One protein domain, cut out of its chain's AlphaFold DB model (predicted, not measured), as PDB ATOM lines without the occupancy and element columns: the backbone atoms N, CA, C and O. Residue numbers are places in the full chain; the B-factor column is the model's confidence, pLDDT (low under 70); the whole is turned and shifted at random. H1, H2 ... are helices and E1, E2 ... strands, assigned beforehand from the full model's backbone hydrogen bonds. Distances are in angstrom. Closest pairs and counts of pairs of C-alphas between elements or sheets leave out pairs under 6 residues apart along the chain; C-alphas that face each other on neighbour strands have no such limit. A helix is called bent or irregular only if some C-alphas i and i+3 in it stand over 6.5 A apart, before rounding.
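This is residues 3 to 81 of the 82 residues of an uncharacterized protein of Mycobacterium paragordonae (UniProt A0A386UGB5). Two parts open from each other like a V: a helical hairpin, H2 and H3, and a small two-strand ribbon, E1 and E2, joined at one end by the tight links E1 to H2 and H3 to E2. H4 packs on the ribbon with residues 72 to 77, H1 packs on H2 on the other side of the ribbon from H4, and the hairpin's tip, residues 34 to 39, sticks out free. The printed part has 79 residues, with four named helices and two named strands in the order H1, E1, H2, H3, E2, H4; the sheet E1 - E2 is antiparallel and the class is mostly helix. It is only just compact, close to loose, with a radius of gyration of the C-alphas of 13.6 A and spans of 38 by 29 by 24 A.

Find C-alpha 3 at (-28.845, 19.818, 37.075), where H1 begins; it runs to residue 6. Strand E1 follows at residues 13 to 16, 10.3 A long. Go on to C-alpha 19 at (-15.566, 18.123, 29.832): from there H2, residues 19 to 34, covers 24.4 A. H2 has a kink of 30 degrees near residue 28 and is irregular, with C-alphas 28 and 31 7.0 A apart. H3 takes residues 41 to 52, 16.6 A, and strand E2 residues 58 to 61, 9.8 A. H4, residues 72 to 78, ends at C-alpha 78 at (-35.275, 28.323, 21.102).

Look first at E1 and E2, antiparallel at 166 degrees: N 13 and O 61 are 2.9 A apart and N 59 and O 15 are 2.8 A apart, both within hydrogen-bond range. H4 comes nearest to E2 at the C-alphas of Val 60 and Asp 74, the closest of the two, 5.8 A apart. The closest C-alphas of H1 and E1 are those of Val 6 and Phe 15, 6.8 A apart. H1 touches H2 with residues 21 to 25 of H2 alone, closest at the C-alphas of Val 5 and Ala 25, 6.5 A. H2 and H3 form a helical hairpin: they touch, closest at the C-alphas of Ile 26 and Leu 43, 6.4 A, and run opposite ways at a steep tilt of 37 degrees, only just past shallow. H4 is apart from H1, H2 and H3. In H3 and H4 every O i to N i+4 pair is within hydrogen-bond range, in H2 8 of 12 are, and H1 is too short for such a pair.

The two C-alphas farthest apart are those of Ser 36 and Gln 68, 38.6 A. The printed part, residues 3 to 81, has no cut and no long link. The mean pLDDT of the printed part is 94.0, and no printed residue is under 70.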
ATOM      1  N   ALA A   3     -28.414  18.678  36.267       93.94
ATOM      2  CA  ALA A   3     -28.845  19.818  37.075       93.94
ATOM      3  C   ALA A   3     -28.022  19.997  38.366       93.94
ATOM      4  O   ALA A   3     -27.564  21.093  38.658       93.94
ATOM      5  N   GLU A   4     -27.763  18.917  39.108       94.81
ATOM      6  CA  GLU A   4     -26.950  18.972  40.332       94.81
ATOM      7  C   GLU A   4     -25.489  19.322  40.048       94.81
ATOM      8  O   GLU A   4     -24.852  19.988  40.855       94.81
ATOM      9  N   VAL A   5     -24.935  18.833  38.933       96.12
ATOM     10  CA  VAL A   5     -23.522  19.048  38.583       96.12
ATOM     11  C   VAL A   5     -23.256  20.523  38.300       96.12
ATOM     12  O   VAL A   5     -22.195  21.029  38.658       96.12
ATOM     13  N   VAL A   6     -24.226  21.209  37.697       96.19
ATOM     14  CA  VAL A   6     -24.137  22.644  37.398       96.19
ATOM     15  C   VAL A   6     -24.729  23.535  38.492       96.19
ATOM     16  O   VAL A   6     -24.669  24.752  38.378       96.19
ATOM     17  N   GLY A   7     -25.298  22.952  39.552       95.06
ATOM     18  CA  GLY A   7     -25.941  23.708  40.629       95.06
ATOM     19  C   GLY A   7     -27.245  24.399  40.214       95.06
ATOM     20  O   GLY A   7     -27.596  25.432  40.778       95.06
ATOM     21  N   TYR A   8     -27.963  23.856  39.229       96.44
ATOM     22  CA  TYR A   8     -29.234  24.416  38.782       96.44
ATOM     23  C   TYR A   8     -30.304  24.313  39.879       96.44
ATOM     24  O   TYR A   8     -30.599  23.222  40.373       96.44
ATOM     25  N   GLY A   9     -30.891  25.460  40.233       94.06
ATOM     26  CA  GLY A   9     -31.900  25.587  41.291       94.06
ATOM     27  C   GLY A   9     -33.313  25.945  40.817       94.06
ATOM     28  O   GLY A   9     -34.225  25.959  41.639       94.06
ATOM     29  N   GLY A  10     -33.515  26.232  39.525       95.44
ATOM     30  CA  GLY A  10     -34.811  26.627  38.956       95.44
ATOM     31  C   GLY A  10     -34.731  27.803  37.972       95.44
ATOM     32  O   GLY A  10     -33.741  28.533  37.937       95.44
ATOM     33  N   GLY A  11     -35.795  27.998  37.189       96.88
ATOM     34  CA  GLY A  11     -35.924  29.086  36.209       96.88
ATOM     35  C   GLY A  11     -35.131  28.880  34.913       96.88
ATOM     36  O   GLY A  11     -34.587  27.812  34.655       96.88
ATOM     37  N   THR A  12     -35.053  29.914  34.079       98.25
ATOM     38  CA  THR A  12     -34.273  29.862  32.833       98.25
ATOM     39  C   THR A  12     -32.798  30.171  33.098       98.25
ATOM     40  O   THR A  12     -32.482  31.224  33.647       98.25
ATOM     41  N   HIS A  13     -31.901  29.247  32.743       98.25
ATOM     42  CA  HIS A  13     -30.456  29.354  32.978       98.25
ATOM     43  C   HIS A  13     -29.630  28.675  31.879       98.25
ATOM     44  O   HIS A  13     -30.011  27.637  31.340       98.25
ATOM     45  N   GLU A  14     -28.438  29.213  31.633       98.12
ATOM     46  CA  GLU A  14     -27.409  28.628  30.777       98.12
ATOM     47  C   GLU A  14     -26.119  28.449  31.587       98.12
ATOM     48  O   GLU A  14     -25.666  29.369  32.269       98.12
ATOM     49  N   PHE A  15     -25.518  27.264  31.504       98.00
ATOM     50  CA  PHE A  15     -24.246  26.951  32.149       98.00
ATOM     51  C   PHE A  15     -23.240  26.466  31.115       98.00
ATOM     52  O   PHE A  15     -23.515  25.521  30.376       98.00
ATOM     53  N   HIS A  16     -22.043  27.049  31.121       96.88
ATOM     54  CA  HIS A  16     -20.908  26.470  30.412       96.88
ATOM     55  C   HIS A  16     -20.409  25.243  31.175       96.88
ATOM     56  O   HIS A  16     -20.094  25.330  32.363       96.88
ATOM     57  N   LEU A  17     -20.347  24.109  30.484       96.31
ATOM     58  CA  LEU A  17     -19.855  22.850  31.024       96.31
ATOM     59  C   LEU A  17     -18.389  22.650  30.659       96.31
ATOM     60  O   LEU A  17     -18.005  22.797  29.496       96.31
ATOM     61  N   THR A  18     -17.592  22.210  31.628       96.19
ATOM     62  CA  THR A  18     -16.314  21.563  31.318       96.19
ATOM     63  C   THR A  18     -16.538  20.115  30.874       96.19
ATOM     64  O   THR A  18     -17.570  19.497  31.168       96.19
ATOM     65  N   ALA A  19     -15.547  19.539  30.190       95.50
ATOM     66  CA  ALA A  19     -15.566  18.123  29.832       95.50
ATOM     67  C   ALA A  19     -15.645  17.225  31.081       95.50
ATOM     68  O   ALA A  19     -16.361  16.222  31.073       95.50
ATOM     69  N   GLU A  20     -14.983  17.606  32.181       95.81
ATOM     70  CA  GLU A  20     -15.055  16.868  33.448       95.81
ATOM     71  C   GLU A  20     -16.460  16.907  34.052       95.81
ATOM     72  O   GLU A  20     -16.954  15.880  34.521       95.81
ATOM     73  N   GLN A  21     -17.142  18.056  34.019       97.19
ATOM     74  CA  GLN A  21     -18.520  18.157  34.507       97.19
ATOM     75  C   GLN A  21     -19.467  17.265  33.697       97.19
ATOM     76  O   GLN A  21     -20.294  16.558  34.281       97.19
ATOM     77  N   LEU A  22     -19.317  17.226  32.368       96.88
ATOM     78  CA  LEU A  22     -20.091  16.309  31.529       96.88
ATOM     79  C   LEU A  22     -19.784  14.839  31.867       96.88
ATOM     80  O   LEU A  22     -20.710  14.039  32.012       96.88
ATOM     81  N   ALA A  23     -18.512  14.485  32.068       96.19
ATOM     82  CA  ALA A  23     -18.113  13.134  32.465       96.19
ATOM     83  C   ALA A  23     -18.714  12.723  33.824       96.19
ATOM     84  O   ALA A  23     -19.226  11.609  33.963       96.19
ATOM     85  N   ILE A  24     -18.735  13.630  34.807       96.69
ATOM     86  CA  ILE A  24     -19.389  13.408  36.106       96.69
ATOM     87  C   ILE A  24     -20.896  13.192  35.922       96.69
ATOM     88  O   ILE A  24     -21.469  12.288  36.538       96.69
ATOM     89  N   ALA A  25     -21.555  13.990  35.078       95.69
ATOM     90  CA  ALA A  25     -22.983  13.842  34.807       95.69
ATOM     91  C   ALA A  25     -23.312  12.483  34.162       95.69
ATOM     92  O   ALA A  25     -24.270  11.830  34.586       95.69
ATOM     93  N   ILE A  26     -22.491  12.031  33.205       95.75
ATOM     94  CA  ILE A  26     -22.589  10.702  32.579       95.75
ATOM     95  C   ILE A  26     -22.416   9.602  33.628       95.75
ATOM     96  O   ILE A  26     -23.263   8.716  33.721       95.75
ATOM     97  N   ALA A  27     -21.371   9.673  34.457       94.81
ATOM     98  CA  ALA A  27     -21.108   8.675  35.495       94.81
ATOM     99  C   ALA A  27     -22.252   8.585  36.521       94.81
ATOM    100  O   ALA A  27     -22.624   7.490  36.937       94.81
ATOM    101  N   LYS A  28     -22.854   9.724  36.887       93.44
ATOM    102  CA  LYS A  28     -24.026   9.771  37.774       93.44
ATOM    103  C   LYS A  28     -25.285   9.162  37.151       93.44
ATOM    104  O   LYS A  28     -26.127   8.672  37.896       93.44
ATOM    105  N   LEU A  29     -25.454   9.253  35.828       90.69
ATOM    106  CA  LEU A  29     -26.649   8.756  35.135       90.69
ATOM    107  C   LEU A  29     -26.509   7.297  34.672       90.69
ATOM    108  O   LEU A  29     -27.519   6.615  34.552       90.69
ATOM    109  N   ALA A  30     -25.285   6.800  34.472       88.50
ATOM    110  CA  ALA A  30     -25.011   5.435  34.016       88.50
ATOM    111  C   ALA A  30     -25.745   4.318  34.793       88.50
ATOM    112  O   ALA A  30     -26.215   3.386  34.145       88.50
ATOM    113  N   PRO A  31     -25.940   4.388  36.130       89.19
ATOM    114  CA  PRO A  31     -26.693   3.358  36.849       89.19
ATOM    115  C   PRO A  31     -28.147   3.190  36.386       89.19
ATOM    116  O   PRO A  31     -28.724   2.130  36.609       89.19
ATOM    117  N   ALA A  32     -28.741   4.205  35.746       83.19
ATOM    118  CA  ALA A  32     -30.102   4.121  35.225       83.19
ATOM    119  C   ALA A  32     -30.246   3.044  34.132       83.19
ATOM    120  O   ALA A  32     -31.293   2.410  34.071       83.19
ATOM    121  N   GLU A  33     -29.178   2.759  33.372       82.94
ATOM    122  CA  GLU A  33     -29.166   1.751  32.294       82.94
ATOM    123  C   GLU A  33     -29.374   0.315  32.787       82.94
ATOM    124  O   GLU A  33     -29.626  -0.582  31.987       82.94
ATOM    125  N   ALA A  34     -29.290   0.073  34.099       83.38
ATOM    126  CA  ALA A  34     -29.654  -1.218  34.672       83.38
ATOM    127  C   ALA A  34     -31.149  -1.546  34.474       83.38
ATOM    128  O   ALA A  34     -31.538  -2.710  34.577       83.38
ATOM    129  N   VAL A  35     -31.985  -0.540  34.188       81.56
ATOM    130  CA  VAL A  35     -33.389  -0.711  33.806       81.56
ATOM    131  C   VAL A  35     -33.469  -0.814  32.281       81.56
ATOM    132  O   VAL A  35     -33.587   0.187  31.585       81.56
ATOM    133  N   SER A  36     -33.413  -2.038  31.758       76.94
ATOM    134  CA  SER A  36     -33.348  -2.314  30.312       76.94
ATOM    135  C   SER A  36     -34.607  -1.955  29.518       76.94
ATOM    136  O   SER A  36     -34.561  -1.918  28.293       76.94
ATOM    137  N   ASP A  37     -35.729  -1.717  30.197       84.38
ATOM    138  CA  ASP A  37     -37.030  -1.483  29.561       84.38
ATOM    139  C   ASP A  37     -37.249  -0.008  29.177       84.38
ATOM    140  O   ASP A  37     -38.311   0.356  28.669       84.38
ATOM    141  N   VAL A  38     -36.263   0.859  29.441       81.44
ATOM    142  CA  VAL A  38     -36.335   2.300  29.191       81.44
ATOM    143  C   VAL A  38     -35.085   2.760  28.451       81.44
ATOM    144  O   VAL A  38     -33.968   2.620  28.941       81.44
ATOM    145  N   ASP A  39     -35.271   3.383  27.289       83.62
ATOM    146  CA  ASP A  39     -34.174   4.047  26.592       83.62
ATOM    147  C   ASP A  39     -33.691   5.274  27.378       83.62
ATOM    148  O   ASP A  39     -34.481   6.065  27.905       83.62
ATOM    149  N   HIS A  40     -32.375   5.498  27.385       87.12
ATOM    150  CA  HIS A  40     -31.749   6.673  28.000       87.12
ATOM    151  C   HIS A  40     -31.174   7.627  26.935       87.12
ATOM    152  O   HIS A  40     -29.951   7.789  26.843       87.12
ATOM    153  N   PRO A  41     -32.023   8.303  26.130       89.69
ATOM    154  CA  PRO A  41     -31.579   9.136  25.008       89.69
ATOM    155  C   PRO A  41     -30.637  10.267  25.432       89.69
ATOM    156  O   PRO A  41     -29.693  10.591  24.709       89.69
ATOM    157  N   ASN A  42     -30.825  10.813  26.636       90.06
ATOM    158  CA  ASN A  42     -29.916  11.808  27.202       90.06
ATOM    159  C   ASN A  42     -28.510  11.237  27.415       90.06
ATOM    160  O   ASN A  42     -27.536  11.853  26.999       90.06
ATOM    161  N   LEU A  43     -28.389  10.045  28.005       91.75
ATOM    162  CA  LEU A  43     -27.091   9.426  28.276       91.75
ATOM    163  C   LEU A  43     -26.346   9.082  26.980       91.75
ATOM    164  O   LEU A  43     -25.147   9.345  26.876       91.75
ATOM    165  N   MET A  44     -27.062   8.559  25.980       93.12
ATOM    166  CA  MET A  44     -26.509   8.319  24.644       93.12
ATOM    167  C   MET A  44     -26.002   9.619  24.009       93.12
ATOM    168  O   MET A  44     -24.856   9.686  23.566       93.12
ATOM    169  N   SER A  45     -26.818  10.676  24.032       94.00
ATOM    170  CA  SER A  45     -26.461  11.981  23.462       94.00
ATOM    171  C   SER A  45     -25.248  12.599  24.159       94.00
ATOM    172  O   SER A  45     -24.328  13.082  23.502       94.00
ATOM    173  N   TRP A  46     -25.195  12.538  25.491       95.31
ATOM    174  CA  TRP A  46     -24.081  13.072  26.273       95.31
ATOM    175  C   TRP A  46     -22.771  12.329  26.002       95.31
ATOM    176  O   TRP A  46     -21.728  12.972  25.877       95.31
ATOM    177  N   ARG A  47     -22.808  10.998  25.846       95.81
ATOM    178  CA  ARG A  47     -21.630  10.211  25.441       95.81
ATOM    179  C   ARG A  47     -21.135  10.607  24.051       95.81
ATOM    180  O   ARG A  47     -19.930  10.768  23.875       95.81
ATOM    181  N   SER A  48     -22.040  10.817  23.100       96.69
ATOM    182  CA  SER A  48     -21.682  11.281  21.754       96.69
ATOM    183  C   SER A  48     -21.036  12.669  21.774       96.69
ATOM    184  O   SER A  48     -20.023  12.880  21.112       96.69
ATOM    185  N   ILE A  49     -21.561  13.597  22.583       96.06
ATOM    186  CA  ILE A  49     -20.961  14.928  22.776       96.06
ATOM    187  C   ILE A  49     -19.559  14.803  23.385       96.06
ATOM    188  O   ILE A  49     -18.618  15.408  22.875       96.06
ATOM    189  N   ALA A  50     -19.395  13.998  24.440       95.81
ATOM    190  CA  ALA A  50     -18.095  13.791  25.077       95.81
ATOM    191  C   ALA A  50     -17.064  13.186  24.105       95.81
ATOM    192  O   ALA A  50     -15.915  13.621  24.081       95.81
ATOM    193  N   ALA A  51     -17.482  12.231  23.269       97.50
ATOM    194  CA  ALA A  51     -16.629  11.615  22.255       97.50
ATOM    195  C   ALA A  51     -16.226  12.588  21.132       97.50
ATOM    196  O   ALA A  51     -15.122  12.482  20.604       97.50
ATOM    197  N   ALA A  52     -17.094  13.544  20.784       97.00
ATOM    198  CA  ALA A  52     -16.804  14.570  19.783       97.00
ATOM    199  C   ALA A  52     -15.808  15.641  20.269       97.00
ATOM    200  O   ALA A  52     -15.295  16.394  19.444       97.00
ATOM    201  N   ALA A  53     -15.541  15.710  21.580       94.19
ATOM    202  CA  ALA A  53     -14.608  16.649  22.211       94.19
ATOM    203  C   ALA A  53     -14.748  18.108  21.710       94.19
ATOM    204  O   ALA A  53     -13.766  18.706  21.259       94.19
ATOM    205  N   PRO A  54     -15.958  18.700  21.754       95.69
ATOM    206  CA  PRO A  54     -16.172  20.063  21.282       95.69
ATOM    207  C   PRO A  54     -15.426  21.076  22.159       95.69
ATOM    208  O   PRO A  54     -15.228  20.875  23.356       95.69
ATOM    209  N   SER A  55     -15.074  22.220  21.572       94.88
ATOM    210  CA  SER A  55     -14.406  23.313  22.290       94.88
ATOM    211  C   SER A  55     -15.307  24.020  23.307       94.88
ATOM    212  O   SER A  55     -14.801  24.714  24.186       94.88
ATOM    213  N   GLN A  56     -16.629  23.894  23.172       94.50
ATOM    214  CA  GLN A  56     -17.617  24.490  24.069       94.50
ATOM    215  C   GLN A  56     -18.815  23.559  24.232       94.50
ATOM    216  O   GLN A  56     -19.271  22.936  23.273       94.50
ATOM    217  N   ILE A  57     -19.333  23.492  25.457       96.81
ATOM    218  CA  ILE A  57     -20.520  22.722  25.817       96.81
ATOM    219  C   ILE A  57     -21.369  23.609  26.724       96.81
ATOM    220  O   ILE A  57     -20.848  24.210  27.664       96.81
ATOM    221  N   ALA A  58     -22.671  23.680  26.455       97.31
ATOM    222  CA  ALA A  58     -23.621  24.408  27.284       97.31
ATOM    223  C   ALA A  58     -24.743  23.479  27.763       97.31
ATOM    224  O   ALA A  58     -25.258  22.666  26.995       97.31
ATOM    225  N   ALA A  59     -25.129  23.617  29.030       97.06
ATOM    226  CA  ALA A  59     -26.380  23.094  29.559       97.06
ATOM    227  C   ALA A  59     -27.390  24.236  29.640       97.06
ATOM    228  O   ALA A  59     -27.165  25.209  30.360       97.06
ATOM    229  N   VAL A  60     -28.497  24.102  28.916       97.31
ATOM    230  CA  VAL A  60     -29.583  25.083  28.904       97.31
ATOM    231  C   VAL A  60     -30.786  24.500  29.635       97.31
ATOM    232  O   VAL A  60     -31.223  23.386  29.346       97.31
ATOM    233  N   PHE A  61     -31.324  25.272  30.570       97.06
ATOM    234  CA  PHE A  61     -32.570  25.003  31.273       97.06
ATOM    235  C   PHE A  61     -33.545  26.115  30.911       97.06
ATOM    236  O   PHE A  61     -33.247  27.285  31.126       97.06
ATOM    237  N   VAL A  62     -34.704  25.751  30.366       96.69
ATOM    238  CA  VAL A  62     -35.779  26.694  30.045       96.69
ATOM    239  C   VAL A  62     -36.888  26.496  31.070       96.69
ATOM    240  O   VAL A  62     -37.525  25.444  31.096       96.69
ATOM    241  N   GLY A  63     -37.087  27.487  31.938       96.44
ATOM    242  CA  GLY A  63     -38.171  27.488  32.921       96.44
ATOM    243  C   GLY A  63     -39.513  27.830  32.275       96.44
ATOM    244  O   GLY A  63     -40.503  27.133  32.489       96.44
ATOM    245  N   SER A  64     -39.518  28.869  31.442       96.25
ATOM    246  CA  SER A  64     -40.643  29.275  30.600       96.25
ATOM    247  C   SER A  64     -40.144  29.778  29.244       96.25
ATOM    248  O   SER A  64     -39.102  30.431  29.146       96.25
ATOM    249  N   LEU A  65     -40.919  29.529  28.184       94.69
ATOM    250  CA  LEU A  65     -40.661  30.118  26.864       94.69
ATOM    251  C   LEU A  65     -40.906  31.634  26.838       94.69
ATOM    252  O   LEU A  65     -40.413  32.313  25.942       94.69
ATOM    253  N   GLU A  66     -41.612  32.167  27.835       95.69
ATOM    254  CA  GLU A  66     -41.806  33.608  28.026       95.69
ATOM    255  C   GLU A  66     -40.644  34.269  28.785       95.69
ATOM    256  O   GLU A  66     -40.520  35.494  28.766       95.69
ATOM    257  N   ASP A  67     -39.770  33.483  29.427       96.56
ATOM    258  CA  ASP A  67     -38.588  34.022  30.099       96.56
ATOM    259  C   ASP A  67     -37.612  34.617  29.078       96.56
ATOM    260  O   ASP A  67     -37.461  34.108  27.960       96.56
ATOM    261  N   GLN A  68     -36.888  35.659  29.498       97.25
ATOM    262  CA  GLN A  68     -35.757  36.175  28.731       97.25
ATOM    263  C   GLN A  68     -34.699  35.073  28.545       97.25
ATOM    264  O   GLN A  68     -34.400  34.368  29.513       97.25
ATOM    265  N   PRO A  69     -34.110  34.927  27.341       97.88
ATOM    266  CA  PRO A  69     -33.063  33.941  27.122       97.88
ATOM    267  C   PRO A  69     -31.855  34.163  28.037       97.88
ATOM    268  O   PRO A  69     -31.389  35.295  28.188       97.88
ATOM    269  N   ALA A  70     -31.322  33.085  28.609       97.62
ATOM    270  CA  ALA A  70     -30.194  33.146  29.541       97.62
ATOM    271  C   ALA A  70     -28.823  33.298  28.857       97.62
ATOM    272  O   ALA A  70     -27.841  33.627  29.524       97.62
ATOM    273  N   GLY A  71     -28.739  33.073  27.544       97.25
ATOM    274  CA  GLY A  71     -27.492  33.161  26.790       97.25
ATOM    275  C   GLY A  71     -27.636  32.756  25.324       97.25
ATOM    276  O   GLY A  71     -28.738  32.542  24.814       97.25
ATOM    277  N   ASN A  72     -26.503  32.683  24.620       97.50
ATOM    278  CA  ASN A  72     -26.479  32.400  23.183       97.50
ATOM    279  C   ASN A  72     -26.908  30.963  22.867       97.50
ATOM    280  O   ASN A  72     -27.534  30.737  21.830       97.50
ATOM    281  N   ALA A  73     -26.575  29.999  23.732       97.00
ATOM    282  CA  ALA A  73     -26.993  28.617  23.533       97.00
ATOM    283  C   ALA A  73     -28.498  28.461  23.789       97.00
ATOM    284  O   ALA A  73     -29.152  27.723  23.055       97.00
ATOM    285  N   ASP A  74     -29.066  29.197  24.750       97.94
ATOM    286  CA  ASP A  74     -30.521  29.276  24.947       97.94
ATOM    287  C   ASP A  74     -31.227  29.879  23.723       97.94
ATOM    288  O   ASP A  74     -32.151  29.276  23.173       97.94
ATOM    289  N   VAL A  75     -30.736  31.009  23.202       97.69
ATOM    290  CA  VAL A  75     -31.273  31.595  21.961       97.69
ATOM    291  C   VAL A  75     -31.234  30.583  20.813       97.69
ATOM    292  O   VAL A  75     -32.243  30.388  20.134       97.69
ATOM    293  N   ALA A  76     -30.096  29.914  20.610       96.00
ATOM    294  CA  ALA A  76     -29.955  28.902  19.568       96.00
ATOM    295  C   ALA A  76     -30.921  27.724  19.769       96.00
ATOM    296  O   ALA A  76     -31.532  27.275  18.801       96.00
ATOM    297  N   LEU A  77     -31.107  27.258  21.010       95.12
ATOM    298  CA  LEU A  77     -32.059  26.198  21.337       95.12
ATOM    299  C   LEU A  77     -33.493  26.614  20.992       95.12
ATOM    300  O   LEU A  77     -34.206  25.851  20.346       95.12
ATOM    301  N   ARG A  78     -33.916  27.824  21.372       96.50
ATOM    302  CA  ARG A  78     -35.275  28.323  21.102       96.50
ATOM    303  C   ARG A  78     -35.581  28.427  19.609       96.50
ATOM    304  O   ARG A  78     -36.708  28.158  19.209       96.50
ATOM    305  N   LEU A  79     -34.584  28.746  18.784       96.06
ATOM    306  CA  LEU A  79     -34.720  28.760  17.322       96.06
ATOM    307  C   LEU A  79     -34.932  27.366  16.704       96.06
ATOM    308  O   LEU A  79     -35.322  27.285  15.546       96.06
ATOM    309  N   LEU A  80     -34.684  26.281  17.444       93.38
ATOM    310  CA  LEU A  80     -34.967  24.907  17.008       93.38
ATOM    311  C   LEU A  80     -36.350  24.404  17.455       93.38
ATOM    312  O   LEU A  80     -36.737  23.300  17.083       93.38
ATOM    313  N   LEU A  81     -37.070  25.177  18.277       85.75
ATOM    314  CA  LEU A  81     -38.393  24.820  18.806       85.75
ATOM    315  C   LEU A  81     -39.554  25.395  17.975       85.75
ATOM    316  O   LEU A  81     -40.712  25.164  18.326       85.75
TER     317      LEU A  81